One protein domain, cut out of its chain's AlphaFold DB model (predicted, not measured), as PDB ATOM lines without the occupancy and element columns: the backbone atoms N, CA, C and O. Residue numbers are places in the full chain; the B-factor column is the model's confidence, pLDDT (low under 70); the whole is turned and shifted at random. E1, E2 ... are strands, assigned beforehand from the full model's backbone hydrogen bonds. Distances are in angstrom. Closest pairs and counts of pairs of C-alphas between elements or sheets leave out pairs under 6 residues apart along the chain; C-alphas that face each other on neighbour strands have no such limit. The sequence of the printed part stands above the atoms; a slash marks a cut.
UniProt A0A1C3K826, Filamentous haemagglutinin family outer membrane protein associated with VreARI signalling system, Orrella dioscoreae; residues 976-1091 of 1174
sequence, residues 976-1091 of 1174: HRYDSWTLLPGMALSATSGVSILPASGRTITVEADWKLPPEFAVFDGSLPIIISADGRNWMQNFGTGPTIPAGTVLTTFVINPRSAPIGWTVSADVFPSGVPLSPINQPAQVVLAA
ATOM      1  N   HIS A 976      33.958 -32.875  30.162       84.69
ATOM      2  CA  HIS A 976      34.169 -33.918  31.163       84.69
ATOM      3  C   HIS A 976      33.037 -34.942  31.124       84.69
ATOM      4  O   HIS A 976      31.857 -34.588  31.082       84.69
ATOM      5  N   ARG A 977      33.398 -36.228  31.159       85.19
ATOM      6  CA  ARG A 977      32.452 -37.347  31.176       85.19
ATOM      7  C   ARG A 977      32.560 -38.077  32.496       85.19
ATOM      8  O   ARG A 977      33.664 -38.429  32.904       85.19
ATOM      9  N   TYR A 978      31.425 -38.335  33.129       79.12
ATOM     10  CA  TYR A 978      31.392 -39.081  34.379       79.12
ATOM     11  C   TYR A 978      30.078 -39.841  34.544       79.12
ATOM     12  O   TYR A 978      29.083 -39.575  33.868       79.12
ATOM     13  N   ASP A 979      30.094 -40.806  35.453       82.19
ATOM     14  CA  ASP A 979      28.952 -41.648  35.763       82.19
ATOM     15  C   ASP A 979      28.008 -40.950  36.750       82.19
ATOM     16  O   ASP A 979      28.412 -40.558  37.847       82.19
ATOM     17  N   SER A 980      26.732 -40.816  36.379       78.56
ATOM     18  CA  SER A 980      25.705 -40.184  37.208       78.56
ATOM     19  C   SER A 980      24.406 -40.994  37.264       78.56
ATOM     20  O   SER A 980      23.961 -41.599  36.287       78.56
ATOM     21  N   TRP A 981      23.754 -40.955  38.429       78.31
ATOM     22  CA  TRP A 981      22.395 -41.469  38.655       78.31
ATOM     23  C   TRP A 981      21.318 -40.384  38.505       78.31
ATOM     24  O   TRP A 981      20.134 -40.644  38.716       78.31
ATOM     25  N   THR A 982      21.711 -39.160  38.152       78.75
ATOM     26  CA  THR A 982      20.808 -38.023  37.950       78.75
ATOM     27  C   THR A 982      21.330 -37.148  36.812       78.75
ATOM     28  O   THR A 982      22.497 -36.762  36.804       78.75
ATOM     29  N   LEU A 983      20.465 -36.808  35.861       78.62
ATOM     30  CA  LEU A 983      20.729 -35.837  34.807       78.62
ATOM     31  C   LEU A 983      20.251 -34.467  35.285       78.62
ATOM     32  O   LEU A 983      19.054 -34.179  35.267       78.62
ATOM     33  N   LEU A 984      21.169 -33.642  35.781       80.75
ATOM     34  CA  LEU A 984      20.842 -32.278  36.195       80.75
ATOM     35  C   LEU A 984      20.609 -31.376  34.969       80.75
ATOM     36  O   LEU A 984      21.066 -31.704  33.868       80.75
ATOM     37  N   PRO A 985      19.919 -30.232  35.128       76.44
ATOM     38  CA  PRO A 985      19.771 -29.273  34.043       76.44
ATOM     39  C   PRO A 985      21.125 -28.834  33.472       76.44
ATOM     40  O   PRO A 985      22.070 -28.587  34.218       76.44
ATOM     41  N   GLY A 986      21.223 -28.756  32.142       70.25
ATOM     42  CA  GLY A 986      22.466 -28.411  31.434       70.25
ATOM     43  C   GLY A 986      23.453 -29.567  31.204       70.25
ATOM     44  O   GLY A 986      24.432 -29.375  30.488       70.25
ATOM     45  N   MET A 987      23.198 -30.765  31.742       76.19
ATOM     46  CA  MET A 987      23.933 -31.987  31.381       76.19
ATOM     47  C   MET A 987      23.277 -32.679  30.187       76.19
ATOM     48  O   MET A 987      22.050 -32.669  30.058       76.19
ATOM     49  N   ALA A 988      24.089 -33.331  29.353       75.31
ATOM     50  CA  ALA A 988      23.616 -34.149  28.240       75.31
ATOM     51  C   ALA A 988      23.952 -35.633  28.446       75.31
ATOM     52  O   ALA A 988      24.924 -35.986  29.118       75.31
ATOM     53  N   LEU A 989      23.157 -36.516  27.844       73.62
ATOM     54  CA  LEU A 989      23.454 -37.950  27.792       73.62
ATOM     55  C   LEU A 989      24.529 -38.254  26.736       73.62
ATOM     56  O   LEU A 989      24.496 -37.706  25.633       73.62
ATOM     57  N   SER A 990      25.453 -39.165  27.057       68.56
ATOM     58  CA  SER A 990      26.438 -39.684  26.097       68.56
ATOM     59  C   SER A 990      25.767 -40.589  25.047       68.56
ATOM     60  O   SER A 990      24.868 -41.365  25.369       68.56
ATOM     61  N   ALA A 991      26.217 -40.527  23.786       59.78
ATOM     62  CA  ALA A 991      25.582 -41.175  22.627       59.78
ATOM     63  C   ALA A 991      25.572 -42.724  22.641       59.78
ATOM     64  O   ALA A 991      24.985 -43.343  21.756       59.78
ATOM     65  N   THR A 992      26.226 -43.369  23.610       53.62
ATOM     66  CA  THR A 992      26.515 -44.815  23.604       53.62
ATOM     67  C   THR A 992      25.733 -45.640  24.631       53.62
ATOM     68  O   THR A 992      25.940 -46.850  24.710       53.62
ATOM     69  N   SER A 993      24.830 -45.044  25.417       55.06
ATOM     70  CA  SER A 993      24.156 -45.742  26.524       55.06
ATOM     71  C   SER A 993      22.635 -45.616  26.444       55.06
ATOM     72  O   SER A 993      22.093 -44.519  26.379       55.06
ATOM     73  N   GLY A 994      21.920 -46.743  26.488       57.34
ATOM     74  CA  GLY A 994      20.465 -46.735  26.646       57.34
ATOM     75  C   GLY A 994      20.066 -46.385  28.075       57.34
ATOM     76  O   GLY A 994      20.505 -47.058  29.007       57.34
ATOM     77  N   VAL A 995      19.232 -45.359  28.264       60.78
ATOM     78  CA  VAL A 995      18.911 -44.826  29.599       60.78
ATOM     79  C   VAL A 995      17.407 -44.852  29.856       60.78
ATOM     80  O   VAL A 995      16.631 -44.250  29.122       60.78
ATOM     81  N   SER A 996      16.990 -45.521  30.935       63.06
ATOM     82  CA  SER A 996      15.655 -45.331  31.513       63.06
ATOM     83  C   SER A 996      15.720 -44.218  32.552       63.06
ATOM     84  O   SER A 996      16.630 -44.193  33.375       63.06
ATOM     85  N   ILE A 997      14.771 -43.289  32.512       67.00
ATOM     86  CA  ILE A 997      14.742 -42.126  33.403       67.00
ATOM     87  C   ILE A 997      14.030 -42.476  34.729       67.00
ATOM     88  O   ILE A 997      14.549 -42.249  35.815       67.00
ATOM     89  N   LEU A 998      12.882 -43.153  34.677       67.19
ATOM     90  CA  LEU A 998      12.169 -43.650  35.862       67.19
ATOM     91  C   LEU A 998      11.821 -45.136  35.700       67.19
ATOM     92  O   LEU A 998      10.777 -45.466  35.137       67.19
ATOM     93  N   PRO A 999      12.654 -46.056  36.199       54.53
ATOM     94  CA  PRO A 999      12.351 -47.474  36.244       54.53
ATOM     95  C   PRO A 999      11.977 -47.856  37.681       54.53
ATOM     96  O   PRO A 999      12.815 -47.960  38.568       54.53
ATOM     97  N   ALA A1000      10.676 -48.008  37.919       51.53
ATOM     98  CA  ALA A1000      10.084 -48.794  39.004       51.53
ATOM     99  C   ALA A1000      10.829 -48.827  40.364       51.53
ATOM    100  O   ALA A1000      11.584 -49.749  40.657       51.53
ATOM    101  N   SER A1001      10.530 -47.868  41.248       53.56
ATOM    102  CA  SER A1001      10.723 -48.000  42.712       53.56
ATOM    103  C   SER A1001      10.036 -46.866  43.492       53.56
ATOM    104  O   SER A1001      10.635 -46.228  44.350       53.56
ATOM    105  N   GLY A1002       8.778 -46.543  43.170       59.28
ATOM    106  CA  GLY A1002       7.996 -45.541  43.919       59.28
ATOM    107  C   GLY A1002       8.523 -44.097  43.862       59.28
ATOM    108  O   GLY A1002       7.989 -43.234  44.554       59.28
ATOM    109  N   ARG A1003       9.548 -43.816  43.047       68.94
ATOM    110  CA  ARG A1003      10.074 -42.467  42.816       68.94
ATOM    111  C   ARG A1003       9.174 -41.743  41.820       68.94
ATOM    112  O   ARG A1003       8.892 -42.272  40.748       68.94
ATOM    113  N   THR A1004       8.752 -40.540  42.176       77.75
ATOM    114  CA  THR A1004       7.998 -39.639  41.306       77.75
ATOM    115  C   THR A1004       8.818 -38.387  41.014       77.75
ATOM    116  O   THR A1004       9.693 -38.019  41.799       77.75
ATOM    117  N   ILE A1005       8.550 -37.736  39.884       83.44
ATOM    118  CA  ILE A1005       9.096 -36.409  39.574       83.44
ATOM    119  C   ILE A1005       7.952 -35.474  39.204       83.44
ATOM    120  O   ILE A1005       7.075 -35.844  38.427       83.44
ATOM    121  N   THR A1006       7.941 -34.279  39.778       86.31
ATOM    122  CA  THR A1006       6.950 -33.254  39.450       86.31
ATOM    123  C   THR A1006       7.474 -32.401  38.303       86.31
ATOM    124  O   THR A1006       8.637 -32.006  38.295       86.31
ATOM    125  N   VAL A1007       6.616 -32.153  37.321       87.50
ATOM    126  CA  VAL A1007       6.853 -31.201  36.235       87.50
ATOM    127  C   VAL A1007       6.538 -29.807  36.781       87.50
ATOM    128  O   VAL A1007       5.389 -29.541  37.109       87.50
ATOM    129  N   GLU A1008       7.527 -28.929  36.927       86.62
ATOM    130  CA  GLU A1008       7.370 -27.648  37.649       86.62
ATOM    131  C   GLU A1008       6.907 -26.477  36.753       86.62
ATOM    132  O   GLU A1008       6.408 -25.468  37.249       86.62
ATOM    133  N   ALA A1009       6.988 -26.630  35.429       88.94
ATOM    134  CA  ALA A1009       6.481 -25.692  34.424       88.94
ATOM    135  C   ALA A1009       5.770 -26.452  33.291       88.94
ATOM    136  O   ALA A1009       5.969 -27.652  33.142       88.94
ATOM    137  N   ASP A1010       4.950 -25.779  32.478       88.06
ATOM    138  CA  ASP A1010       4.301 -26.418  31.325       88.06
ATOM    139  C   ASP A1010       5.355 -26.998  30.368       88.06
ATOM    140  O   ASP A1010       6.047 -26.280  29.646       88.06
ATOM    141  N   TRP A1011       5.477 -28.325  30.348       86.25
ATOM    142  CA  TRP A1011       6.503 -29.022  29.593       86.25
ATOM    143  C   TRP A1011       5.979 -29.456  28.240       86.25
ATOM    144  O   TRP A1011       5.283 -30.464  28.105       86.25
ATOM    145  N   LYS A1012       6.347 -28.708  27.203       82.94
ATOM    146  CA  LYS A1012       6.131 -29.158  25.833       82.94
ATOM    147  C   LYS A1012       7.102 -30.289  25.518       82.94
ATOM    148  O   LYS A1012       8.314 -30.073  25.503       82.94
ATOM    149  N   LEU A1013       6.570 -31.478  25.244       76.12
ATOM    150  CA  LEU A1013       7.408 -32.619  24.909       76.12
ATOM    151  C   LEU A1013       8.167 -32.331  23.597       76.12
ATOM    152  O   LEU A1013       7.519 -31.997  22.597       76.12
ATOM    153  N   PRO A1014       9.511 -32.419  23.573       70.44
ATOM    154  CA  PRO A1014      10.266 -32.071  22.376       70.44
ATOM    155  C   PRO A1014       9.911 -32.991  21.194       70.44
ATOM    156  O   PRO A1014       9.686 -34.187  21.403       70.44
ATOM    157  N   PRO A1015       9.906 -32.486  19.943       64.69
ATOM    158  CA  PRO A1015       9.610 -33.296  18.751       64.69
ATOM    159  C   PRO A1015      10.571 -34.480  18.569       64.69
ATOM    160  O   PRO A1015      10.253 -35.460  17.910       64.69
ATOM    161  N   GLU A1016      11.748 -34.377  19.175       62.38
ATOM    162  CA  GLU A1016      12.888 -35.296  19.103       62.38
ATOM    163  C   GLU A1016      12.642 -36.601  19.880       62.38
ATOM    164  O   GLU A1016      13.368 -37.573  19.718       62.38
ATOM    165  N   PHE A1017      11.568 -36.647  20.679       65.25
ATOM    166  CA  PHE A1017      11.034 -37.851  21.325       65.25
ATOM    167  C   PHE A1017      10.114 -38.675  20.390       65.25
ATOM    168  O   PHE A1017       9.361 -39.530  20.860       65.25
ATOM    169  N   ALA A1018      10.126 -38.399  19.078       58.06
ATOM    170  CA  ALA A1018       9.306 -39.079  18.073       58.06
ATOM    171  C   ALA A1018       9.713 -40.546  17.820       58.06
ATOM    172  O   ALA A1018      10.793 -41.002  18.186       58.06
ATOM    173  N   VAL A1019       8.805 -41.287  17.172       56.78
ATOM    174  CA  VAL A1019       8.927 -42.724  16.877       56.78
ATOM    175  C   VAL A1019      10.210 -43.031  16.100       56.78
ATOM    176  O   VAL A1019      10.387 -42.553  14.982       56.78
ATOM    177  N   PHE A1020      11.034 -43.927  16.642       54.72
ATOM    178  CA  PHE A1020      12.101 -44.604  15.906       54.72
ATOM    179  C   PHE A1020      11.859 -46.117  16.009       54.72
ATOM    180  O   PHE A1020      11.741 -46.654  17.110       54.72
ATOM    181  N   ASP A1021      11.699 -46.793  14.867       53.41
ATOM    182  CA  ASP A1021      11.508 -48.254  14.773       53.41
ATOM    183  C   ASP A1021      10.355 -48.823  15.644       53.41
ATOM    184  O   ASP A1021      10.494 -49.806  16.372       53.41
ATOM    185  N   GLY A1022       9.196 -48.149  15.633       58.66
ATOM    186  CA  GLY A1022       7.953 -48.634  16.257       58.66
ATOM    187  C   GLY A1022       7.901 -48.614  17.792       58.66
ATOM    188  O   GLY A1022       6.882 -49.005  18.364       58.66
ATOM    189  N   SER A1023       8.950 -48.142  18.472       59.34
ATOM    190  CA  SER A1023       9.003 -48.039  19.936       59.34
ATOM    191  C   SER A1023       8.662 -46.619  20.408       59.34
ATOM    192  O   SER A1023       9.268 -45.654  19.952       59.34
ATOM    193  N   LEU A1024       7.695 -46.483  21.326       63.72
ATOM    194  CA  LEU A1024       7.252 -45.197  21.891       63.72
ATOM    195  C   LEU A1024       7.875 -44.947  23.279       63.72
ATOM    196  O   LEU A1024       7.961 -45.897  24.064       63.72
ATOM    197  N   PRO A1025       8.251 -43.698  23.632       67.88
ATOM    198  CA  PRO A1025       8.554 -43.356  25.019       67.88
ATOM    199  C   PRO A1025       7.293 -43.502  25.885       67.88
ATOM    200  O   PRO A1025       6.182 -43.236  25.428       67.88
ATOM    201  N   ILE A1026       7.456 -43.917  27.143       74.75
ATOM    202  CA  ILE A1026       6.342 -44.144  28.079       74.75
ATOM    203  C   ILE A1026       6.356 -43.043  29.133       74.75
ATOM    204  O   ILE A1026       7.276 -43.009  29.947       74.75
ATOM    205  N   ILE A1027       5.341 -42.168  29.137       79.88
ATOM    206  CA  ILE A1027       5.183 -41.086  30.123       79.88
ATOM    207  C   ILE A1027       3.806 -41.190  30.780       79.88
ATOM    208  O   ILE A1027       2.777 -40.971  30.135       79.88
ATOM    209  N   ILE A1028       3.797 -41.528  32.068       82.19
ATOM    210  CA  ILE A1028       2.589 -41.761  32.864       82.19
ATOM    211  C   ILE A1028       2.664 -40.906  34.126       82.19
ATOM    212  O   ILE A1028       3.707 -40.837  34.777       82.19
ATOM    213  N   SER A1029       1.551 -40.259  34.461       84.12
ATOM    214  CA  SER A1029       1.406 -39.467  35.685       84.12
ATOM    215  C   SER A1029       0.646 -40.208  36.788       84.12
ATOM    216  O   SER A1029       0.019 -41.240  36.550       84.12
ATOM    217  N   ALA A1030       0.728 -39.701  38.017       81.75
ATOM    218  CA  ALA A1030       0.159 -40.321  39.212       81.75
ATOM    219  C   ALA A1030      -1.372 -40.455  39.173       81.75
ATOM    220  O   ALA A1030      -1.914 -41.348  39.820       81.75
ATOM    221  N   ASP A1031      -2.064 -39.618  38.395       81.94
ATOM    222  CA  ASP A1031      -3.514 -39.698  38.171       81.94
ATOM    223  C   ASP A1031      -3.909 -40.711  37.070       81.94
ATOM    224  O   ASP A1031      -5.090 -40.873  36.762       81.94
ATOM    225  N   GLY A1032      -2.927 -41.407  36.481       78.25
ATOM    226  CA  GLY A1032      -3.119 -42.407  35.435       78.25
ATOM    227  C   GLY A1032      -3.150 -41.851  34.010       78.25
ATOM    228  O   GLY A1032      -3.292 -42.641  33.072       78.25
ATOM    229  N   ARG A1033      -2.987 -40.535  33.792       83.31
ATOM    230  CA  ARG A1033      -2.892 -39.992  32.426       83.31
ATOM    231  C   ARG A1033      -1.619 -40.476  31.749       83.31
ATOM    232  O   ARG A1033      -0.516 -40.313  32.279       83.31
ATOM    233  N   ASN A1034      -1.801 -41.032  30.555       80.81
ATOM    234  CA  ASN A1034      -0.746 -41.503  29.676       80.81
ATOM    235  C   ASN A1034      -0.692 -40.621  28.420       80.81
ATOM    236  O   ASN A1034      -1.669 -40.519  27.677       80.81
ATOM    237  N   TRP A1035       0.462 -40.011  28.170       74.44
ATOM    238  CA  TRP A1035       0.663 -39.064  27.071       74.44
ATOM    239  C   TRP A1035       1.092 -39.734  25.747       74.44
ATOM    240  O   TRP A1035       1.418 -39.051  24.781       74.44
ATOM    241  N   MET A1036       1.031 -41.072  25.666       66.44
ATOM    242  CA  MET A1036       1.442 -41.889  24.509       66.44
ATOM    243  C   MET A1036       0.472 -41.907  23.311       66.44
ATOM    244  O   MET A1036       0.836 -42.435  22.264       66.44
ATOM    245  N   GLN A1037      -0.759 -41.385  23.423       57.06
ATOM    246  CA  GLN A1037      -1.790 -41.581  22.382       57.06
ATOM    247  C   GLN A1037      -1.897 -40.471  21.317       57.06
ATOM    248  O   GLN A1037      -2.605 -40.672  20.337       57.06
ATOM    249  N   ASN A1038      -1.213 -39.326  21.448       55.47
ATOM    250  CA  ASN A1038      -1.404 -38.177  20.541       55.47
ATOM    251  C   ASN A1038      -0.095 -37.421  20.233       55.47
ATOM    252  O   ASN A1038       0.128 -36.315  20.716       55.47
ATOM    253  N   PHE A1039       0.767 -37.996  19.390       61.75
ATOM    254  CA  PHE A1039       2.061 -37.399  19.013       61.75
ATOM    255  C   PHE A1039       2.039 -36.494  17.767       61.75
ATOM    256  O   PHE A1039       3.095 -36.101  17.283       61.75
ATOM    257  N   GLY A1040       0.865 -36.113  17.252       56.88
ATOM    258  CA  GLY A1040       0.775 -35.298  16.032       56.88
ATOM    259  C   GLY A1040       1.466 -33.925  16.115       56.88
ATOM    260  O   GLY A1040       1.881 -33.401  15.087       56.88
ATOM    261  N   THR A1041       1.617 -33.349  17.317       57.56
ATOM    262  CA  THR A1041       2.231 -32.017  17.526       57.56
ATOM    263  C   THR A1041       3.068 -31.875  18.812       57.56
ATOM    264  O   THR A1041       3.516 -30.770  19.119       57.56
ATOM    265  N   GLY A1042       3.329 -32.976  19.532       65.69
ATOM    266  CA  GLY A1042       4.003 -32.974  20.839       65.69
ATOM    267  C   GLY A1042       3.097 -32.409  21.947       65.69
ATOM    268  O   GLY A1042       2.860 -31.199  21.972       65.69
ATOM    269  N   PRO A1043       2.540 -33.240  22.847       75.69
ATOM    270  CA  PRO A1043       1.666 -32.738  23.901       75.69
ATOM    271  C   PRO A1043       2.434 -31.880  24.919       75.69
ATOM    272  O   PRO A1043       3.603 -32.136  25.210       75.69
ATOM    273  N   THR A1044       1.755 -30.884  25.489       83.12
ATOM    274  CA  THR A1044       2.258 -30.125  26.642       83.12
ATOM    275  C   THR A1044       1.757 -30.770  27.928       83.12
ATOM    276  O   THR A1044       0.547 -30.849  28.148       83.12
ATOM    277  N   ILE A1045       2.681 -31.227  28.769       87.06
ATOM    278  CA  ILE A1045       2.410 -31.751  30.107       87.06
ATOM    279  C   ILE A1045       2.336 -30.554  31.071       87.06
ATOM    280  O   ILE A1045       3.336 -29.856  31.214       87.06
ATOM    281  N   PRO A1046       1.189 -30.282  31.721       86.94
ATOM    282  CA  PRO A1046       1.028 -29.089  32.552       86.94
ATOM    283  C   PRO A1046       1.936 -29.068  33.784       86.94
ATOM    284  O   PRO A1046       2.233 -30.125  34.358       86.94
ATOM    285  N   ALA A1047       2.278 -27.865  34.242       87.75
ATOM    286  CA  ALA A1047       2.917 -27.655  35.537       87.75
ATOM    287  C   ALA A1047       2.114 -28.305  36.684       87.75
ATOM    288  O   ALA A1047       0.881 -28.313  36.692       87.75
ATOM    289  N   GLY A1048       2.818 -28.865  37.665       85.50
ATOM    290  CA  GLY A1048       2.267 -29.630  38.785       85.50
ATOM    291  C   GLY A1048       1.973 -31.104  38.475       85.50
ATOM    292  O   GLY A1048       1.553 -31.836  39.373       85.50
ATOM    293  N   THR A1049       2.188 -31.578  37.241       88.56
ATOM    294  CA  THR A1049       1.975 -32.996  36.904       88.56
ATOM    295  C   THR A1049       3.030 -33.866  37.587       88.56
ATOM    296  O   THR A1049       4.223 -33.708  37.346       88.56
ATOM    297  N   VAL A1050       2.602 -34.834  38.399       87.19
ATOM    298  CA  VAL A1050       3.505 -35.798  39.051       87.19
ATOM    299  C   VAL A1050       3.668 -37.021  38.154       87.19
ATOM    300  O   VAL A1050       2.723 -37.785  37.981       87.19
ATOM    301  N   LEU A1051       4.850 -37.226  37.581       85.81
ATOM    302  CA  LEU A1051       5.178 -38.373  36.736       85.81
ATOM    303  C   LEU A1051       5.591 -39.580  37.586       85.81
ATOM    304  O   LEU A1051       6.443 -39.470  38.468       85.81
ATOM    305  N   THR A1052       4.989 -40.734  37.305       80.75
ATOM    306  CA  THR A1052       5.275 -42.034  37.939       80.75
ATOM    307  C   THR A1052       6.087 -42.958  37.037       80.75
ATOM    308  O   THR A1052       6.825 -43.803  37.538       80.75
ATOM    309  N   THR A1053       5.999 -42.770  35.718       75.12
ATOM    310  CA  THR A1053       6.796 -43.495  34.723       75.12
ATOM    311  C   THR A1053       7.273 -42.520  33.661       75.12
ATOM    312  O   THR A1053       6.473 -41.769  33.106       75.12
ATOM    313  N   PHE A1054       8.565 -42.561  33.355       79.06
ATOM    314  CA  PHE A1054       9.183 -41.855  32.237       79.06
ATOM    315  C   PHE A1054      10.311 -42.736  31.691       79.06
ATOM    316  O   PHE A1054      11.383 -42.842  32.285       79.06
ATOM    317  N   VAL A1055      10.048 -43.429  30.585       70.00
ATOM    318  CA  VAL A1055      10.995 -44.362  29.960       70.00
ATOM    319  C   VAL A1055      11.274 -43.920  28.532       70.00
ATOM    320  O   VAL A1055      10.346 -43.746  27.742       70.00
ATOM    321  N   ILE A1056      12.561 -43.785  28.209       67.81
ATOM    322  CA  ILE A1056      13.078 -43.565  26.858       67.81
ATOM    323  C   ILE A1056      13.801 -44.853  26.442       67.81
ATOM    324  O   ILE A1056      14.566 -45.416  27.223       67.81
ATOM    325  N   ASN A1057      13.533 -45.370  25.243       60.00
ATOM    326  CA  ASN A1057      14.160 -46.607  24.775       60.00
ATOM    327  C   ASN A1057      15.601 -46.326  24.276       60.00
ATOM    328  O   ASN A1057      15.812 -45.310  23.612       60.00
ATOM    329  N   PRO A1058      16.591 -47.210  24.537       55.06
ATOM    330  CA  PRO A1058      17.970 -47.097  24.050       55.06
ATOM    331  C   PRO A1058      18.148 -46.717  22.578       55.06
ATOM    332  O   PRO A1058      19.126 -46.067  22.231       55.06
ATOM    333  N   ARG A1059      17.229 -47.145  21.707       56.03
ATOM    334  CA  ARG A1059      17.300 -46.897  20.257       56.03
ATOM    335  C   ARG A1059      16.599 -45.606  19.813       56.03
ATOM    336  O   ARG A1059      16.591 -45.313  18.624       56.03
ATOM    337  N   SER A1060      16.011 -44.861  20.750       55.16
ATOM    338  CA  SER A1060      15.200 -43.661  20.502       55.16
ATOM    339  C   SER A1060      15.546 -42.496  21.445       55.16
ATOM    340  O   SER A1060      14.721 -41.605  21.637       55.16
ATOM    341  N   ALA A1061      16.708 -42.521  22.106       57.41
ATOM    342  CA  ALA A1061      17.136 -41.426  22.972       57.41
ATOM    343  C   ALA A1061      17.683 -40.263  22.123       57.41
ATOM    344  O   ALA A1061      18.580 -40.498  21.309       57.41
ATOM    345  N   PRO A1062      17.181 -39.025  22.286       59.22
ATOM    346  CA  PRO A1062      17.715 -37.887  21.551       59.22
ATOM    347  C   PRO A1062      19.160 -37.613  21.996       59.22
ATOM    348  O   PRO A1062      19.419 -37.251  23.146       59.22
ATOM    349  N   ILE A1063      20.113 -37.842  21.085       60.59
ATOM    350  CA  ILE A1063      21.541 -37.579  21.305       60.59
ATOM    351  C   ILE A1063      21.703 -36.089  21.611       60.59
ATOM    352  O   ILE A1063      21.263 -35.248  20.833       60.59
ATOM    353  N   GLY A1064      22.327 -35.759  22.744       62.06
ATOM    354  CA  GLY A1064      22.524 -34.368  23.153       62.06
ATOM    355  C   GLY A1064      21.315 -33.712  23.833       62.06
ATOM    356  O   GLY A1064      21.364 -32.511  24.085       62.06
ATOM    357  N   TRP A1065      20.253 -34.459  24.169       72.19
ATOM    358  CA  TRP A1065      19.142 -33.901  24.945       72.19
ATOM    359  C   TRP A1065      19.592 -33.449  26.336       72.19
ATOM    360  O   TRP A1065      20.207 -34.211  27.086       72.19
ATOM    361  N   THR A1066      19.223 -32.216  26.678       71.75
ATOM    362  CA  THR A1066      19.459 -31.603  27.986       71.75
ATOM    363  C   THR A1066      18.156 -31.436  28.755       71.75
ATOM    364  O   THR A1066      17.122 -31.072  28.192       71.75
ATOM    365  N   VAL A1067      18.220 -31.622  30.070       76.00
ATOM    366  CA  VAL A1067      17.089 -31.382  30.973       76.00
ATOM    367  C   VAL A1067      16.841 -29.877  31.115       76.00
ATOM    368  O   VAL A1067      17.768 -29.119  31.406       76.00
ATOM    369  N   SER A1068      15.593 -29.444  30.925       78.94
ATOM    370  CA  SER A1068      15.201 -28.038  31.079       78.94
ATOM    371  C   SER A1068      15.090 -27.659  32.558       78.94
ATOM    372  O   SER A1068      14.404 -28.344  33.320       78.94
ATOM    373  N   ALA A1069      15.764 -26.582  32.970       81.31
ATOM    374  CA  ALA A1069      15.866 -26.174  34.376       81.31
ATOM    375  C   ALA A1069      14.550 -25.637  34.966       81.31
ATOM    376  O   ALA A1069      14.320 -25.749  36.163       81.31
ATOM    377  N   ASP A1070      13.694 -25.059  34.129       82.81
ATOM    378  CA  ASP A1070      12.356 -24.571  34.477       82.81
ATOM    379  C   ASP A1070      11.350 -25.712  34.684       82.81
ATOM    380  O   ASP A1070      10.479 -25.621  35.543       82.81
ATOM    381  N   VAL A1071      11.493 -26.804  33.931       83.06
ATOM    382  CA  VAL A1071      10.600 -27.968  34.005       83.06
ATOM    383  C   VAL A1071      11.020 -28.956  35.093       83.06
ATOM    384  O   VAL A1071      10.174 -29.460  35.831       83.06
ATOM    385  N   PHE A1072      12.316 -29.259  35.179       85.88
ATOM    386  CA  PHE A1072      12.883 -30.244  36.101       85.88
ATOM    387  C   PHE A1072      14.053 -29.621  36.883       85.88
ATOM    388  O   PHE A1072      15.212 -29.988  36.663       85.88
ATOM    389  N   PRO A1073      13.790 -28.678  37.804       79.56
ATOM    390  CA  PRO A1073      14.836 -27.909  38.488       79.56
ATOM    391  C   PRO A1073      15.796 -28.772  39.317       79.56
ATOM    392  O   PRO A1073      16.986 -28.479  39.390       79.56
ATOM    393  N   SER A1074      15.309 -29.875  39.889       78.94
ATOM    394  CA  SER A1074      16.124 -30.846  40.642       78.94
ATOM    395  C   SER A1074      16.813 -31.890  39.751       78.94
ATOM    396  O   SER A1074      17.397 -32.850  40.255       78.94
ATOM    397  N   GLY A1075      16.727 -31.729  38.429       80.00
ATOM    398  CA  GLY A1075      17.156 -32.719  37.459       80.00
ATOM    399  C   GLY A1075      16.231 -33.924  37.378       80.00
ATOM    400  O   GLY A1075      15.231 -34.055  38.084       80.00
ATOM    401  N   VAL A1076      16.593 -34.824  36.480       80.38
ATOM    402  CA  VAL A1076      15.842 -36.026  36.162       80.38
ATOM    403  C   VAL A1076      16.635 -37.230  36.679       80.38
ATOM    404  O   VAL A1076      17.792 -37.393  36.290       80.38
ATOM    405  N   PRO A1077      16.088 -38.073  37.575       77.12
ATOM    406  CA  PRO A1077      16.778 -39.292  37.982       77.12
ATOM    407  C   PRO A1077      17.043 -40.155  36.745       77.12
ATOM    408  O   PRO A1077      16.249 -40.182  35.813       77.12
ATOM    409  N   LEU A1078      18.188 -40.820  36.718       75.38
ATOM    410  CA  LEU A1078      18.548 -41.793  35.702       75.38
ATOM    411  C   LEU A1078      18.617 -43.146  36.386       75.38
ATOM    412  O   LEU A1078      19.135 -43.273  37.495       75.38
ATOM    413  N   SER A1079      18.140 -44.183  35.723       66.75
ATOM    414  CA  SER A1079      18.401 -45.537  36.173       66.75
ATOM    415  C   SER A1079      18.550 -46.466  34.980       66.75
ATOM    416  O   SER A1079      17.581 -46.989  34.426       66.75
ATOM    417  N   PRO A1080      19.793 -46.726  34.582       63.22
ATOM    418  CA  PRO A1080      20.122 -47.890  33.784       63.22
ATOM    419  C   PRO A1080      19.892 -49.139  34.632       63.22
ATOM    420  O   PRO A1080      20.077 -49.129  35.846       63.22
ATOM    421  N   ILE A1081      19.469 -50.226  33.995       59.41
ATOM    422  CA  ILE A1081      18.953 -51.416  34.684       59.41
ATOM    423  C   ILE A1081      19.974 -52.038  35.667       59.41
ATOM    424  O   ILE A1081      19.528 -52.781  36.528       59.41
ATOM    425  N   ASN A1082      21.284 -51.705  35.629       55.78
ATOM    426  CA  ASN A1082      22.293 -52.182  36.603       55.78
ATOM    427  C   ASN A1082      23.556 -51.290  36.843       55.78
ATOM    428  O   ASN A1082      24.447 -51.728  37.567       55.78
ATOM    429  N   GLN A1083      23.707 -50.091  36.254       68.19
ATOM    430  CA  GLN A1083      24.923 -49.236  36.364       68.19
ATOM    431  C   GLN A1083      24.559 -47.741  36.248       68.19
ATOM    432  O   GLN A1083      23.483 -47.479  35.734       68.19
ATOM    433  N   PRO A1084      25.370 -46.766  36.706       72.88
ATOM    434  CA  PRO A1084      25.117 -45.341  36.444       72.88
ATOM    435  C   PRO A1084      25.221 -45.007  34.944       72.88
ATOM    436  O   PRO A1084      25.853 -45.733  34.180       72.88
ATOM    437  N   ALA A1085      24.574 -43.925  34.501       73.56
ATOM    438  CA  ALA A1085      24.651 -43.482  33.108       73.56
ATOM    439  C   ALA A1085      25.819 -42.507  32.922       73.56
ATOM    440  O   ALA A1085      26.001 -41.607  33.741       73.56
ATOM    441  N   GLN A1086      26.557 -42.634  31.817       75.25
ATOM    442  CA  GLN A1086      27.595 -41.666  31.472       75.25
ATOM    443  C   GLN A1086      26.944 -40.359  30.994       75.25
ATOM    444  O   GLN A1086      26.276 -40.322  29.953       75.25
ATOM    445  N   VAL A1087      27.154 -39.282  31.749       78.50
ATOM    446  CA  VAL A1087      26.719 -37.925  31.399       78.50
ATOM    447  C   VAL A1087      27.904 -37.094  30.917       78.50
ATOM    448  O   VAL A1087      29.052 -37.330  31.298       78.50
ATOM    449  N   VAL A1088      27.614 -36.128  30.050       80.00
ATOM    450  CA  VAL A1088      28.594 -35.228  29.443       80.00
ATOM    451  C   VAL A1088      28.354 -33.812  29.957       80.00
ATOM    452  O   VAL A1088      27.253 -33.270  29.826       80.00
ATOM    453  N   LEU A1089      29.396 -33.214  30.534       82.31
ATOM    454  CA  LEU A1089      29.482 -31.788  30.827       82.31
ATOM    455  C   LEU A1089      30.284 -31.116  29.719       82.31
ATOM    456  O   LEU A1089      31.477 -31.382  29.575       82.31
ATOM    457  N   ALA A1090      29.638 -30.250  28.942       80.00
ATOM    458  CA  ALA A1090      30.313 -29.499  27.890       80.00
ATOM    459  C   ALA A1090      31.371 -28.549  28.478       80.00
ATOM    460  O   ALA A1090      31.192 -28.002  29.573       80.00
ATOM    461  N   ALA A1091      32.452 -28.304  27.731       79.88
ATOM    462  CA  ALA A1091      33.388 -27.228  28.053       79.88
ATOM    463  C   ALA A1091      32.628 -25.892  28.181       79.88
ATOM    464  O   ALA A1091      31.706 -25.621  27.412       79.88
TER     465      ALA A1091
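This is residues 976 to 1091 of the 1174 residues of the protein "Filamentous haemagglutinin family outer membrane protein associated with VreARI signalling system" of Orrella dioscoreae (UniProt A0A1C3K826). Little regular structure: long loops join a two-strand ribbon, E1 with E5, at one end of the longest axis to a small three-strand sheet that reaches from near the middle toward the other end, in the order E2, E4, E3. The 116 printed residues have no named helix and five named strands, E1 to E5, holding only 23 residues, all strand in class; both sheets are antiparallel. The whole is compact, radius of gyration of the C-alphas 13.5 A, spanning 36 by 31 by 28 A.

E1, residues 976 to 980, begins at C-alpha 976 (34.169, -33.918, 31.163). E2 is residues 996 to 998, E3 1026 to 1029, E4 1050 to 1055, 14.6 A long, and E5 1085 to 1089, ending at (29.482, -31.788, 30.827).

E1 and E5 are antiparallel, N 980 and O 1085 2.8 A apart. E4 is antiparallel to E2, N 998 to O 1054 2.8 A, and forms a hairpin with E3, N 1028 to O 1053 2.9 A. E1 and E4 are apart.

The printed part has no cut. The four links are long. Residues 990 to 1003 are among 46 with pLDDT under 70.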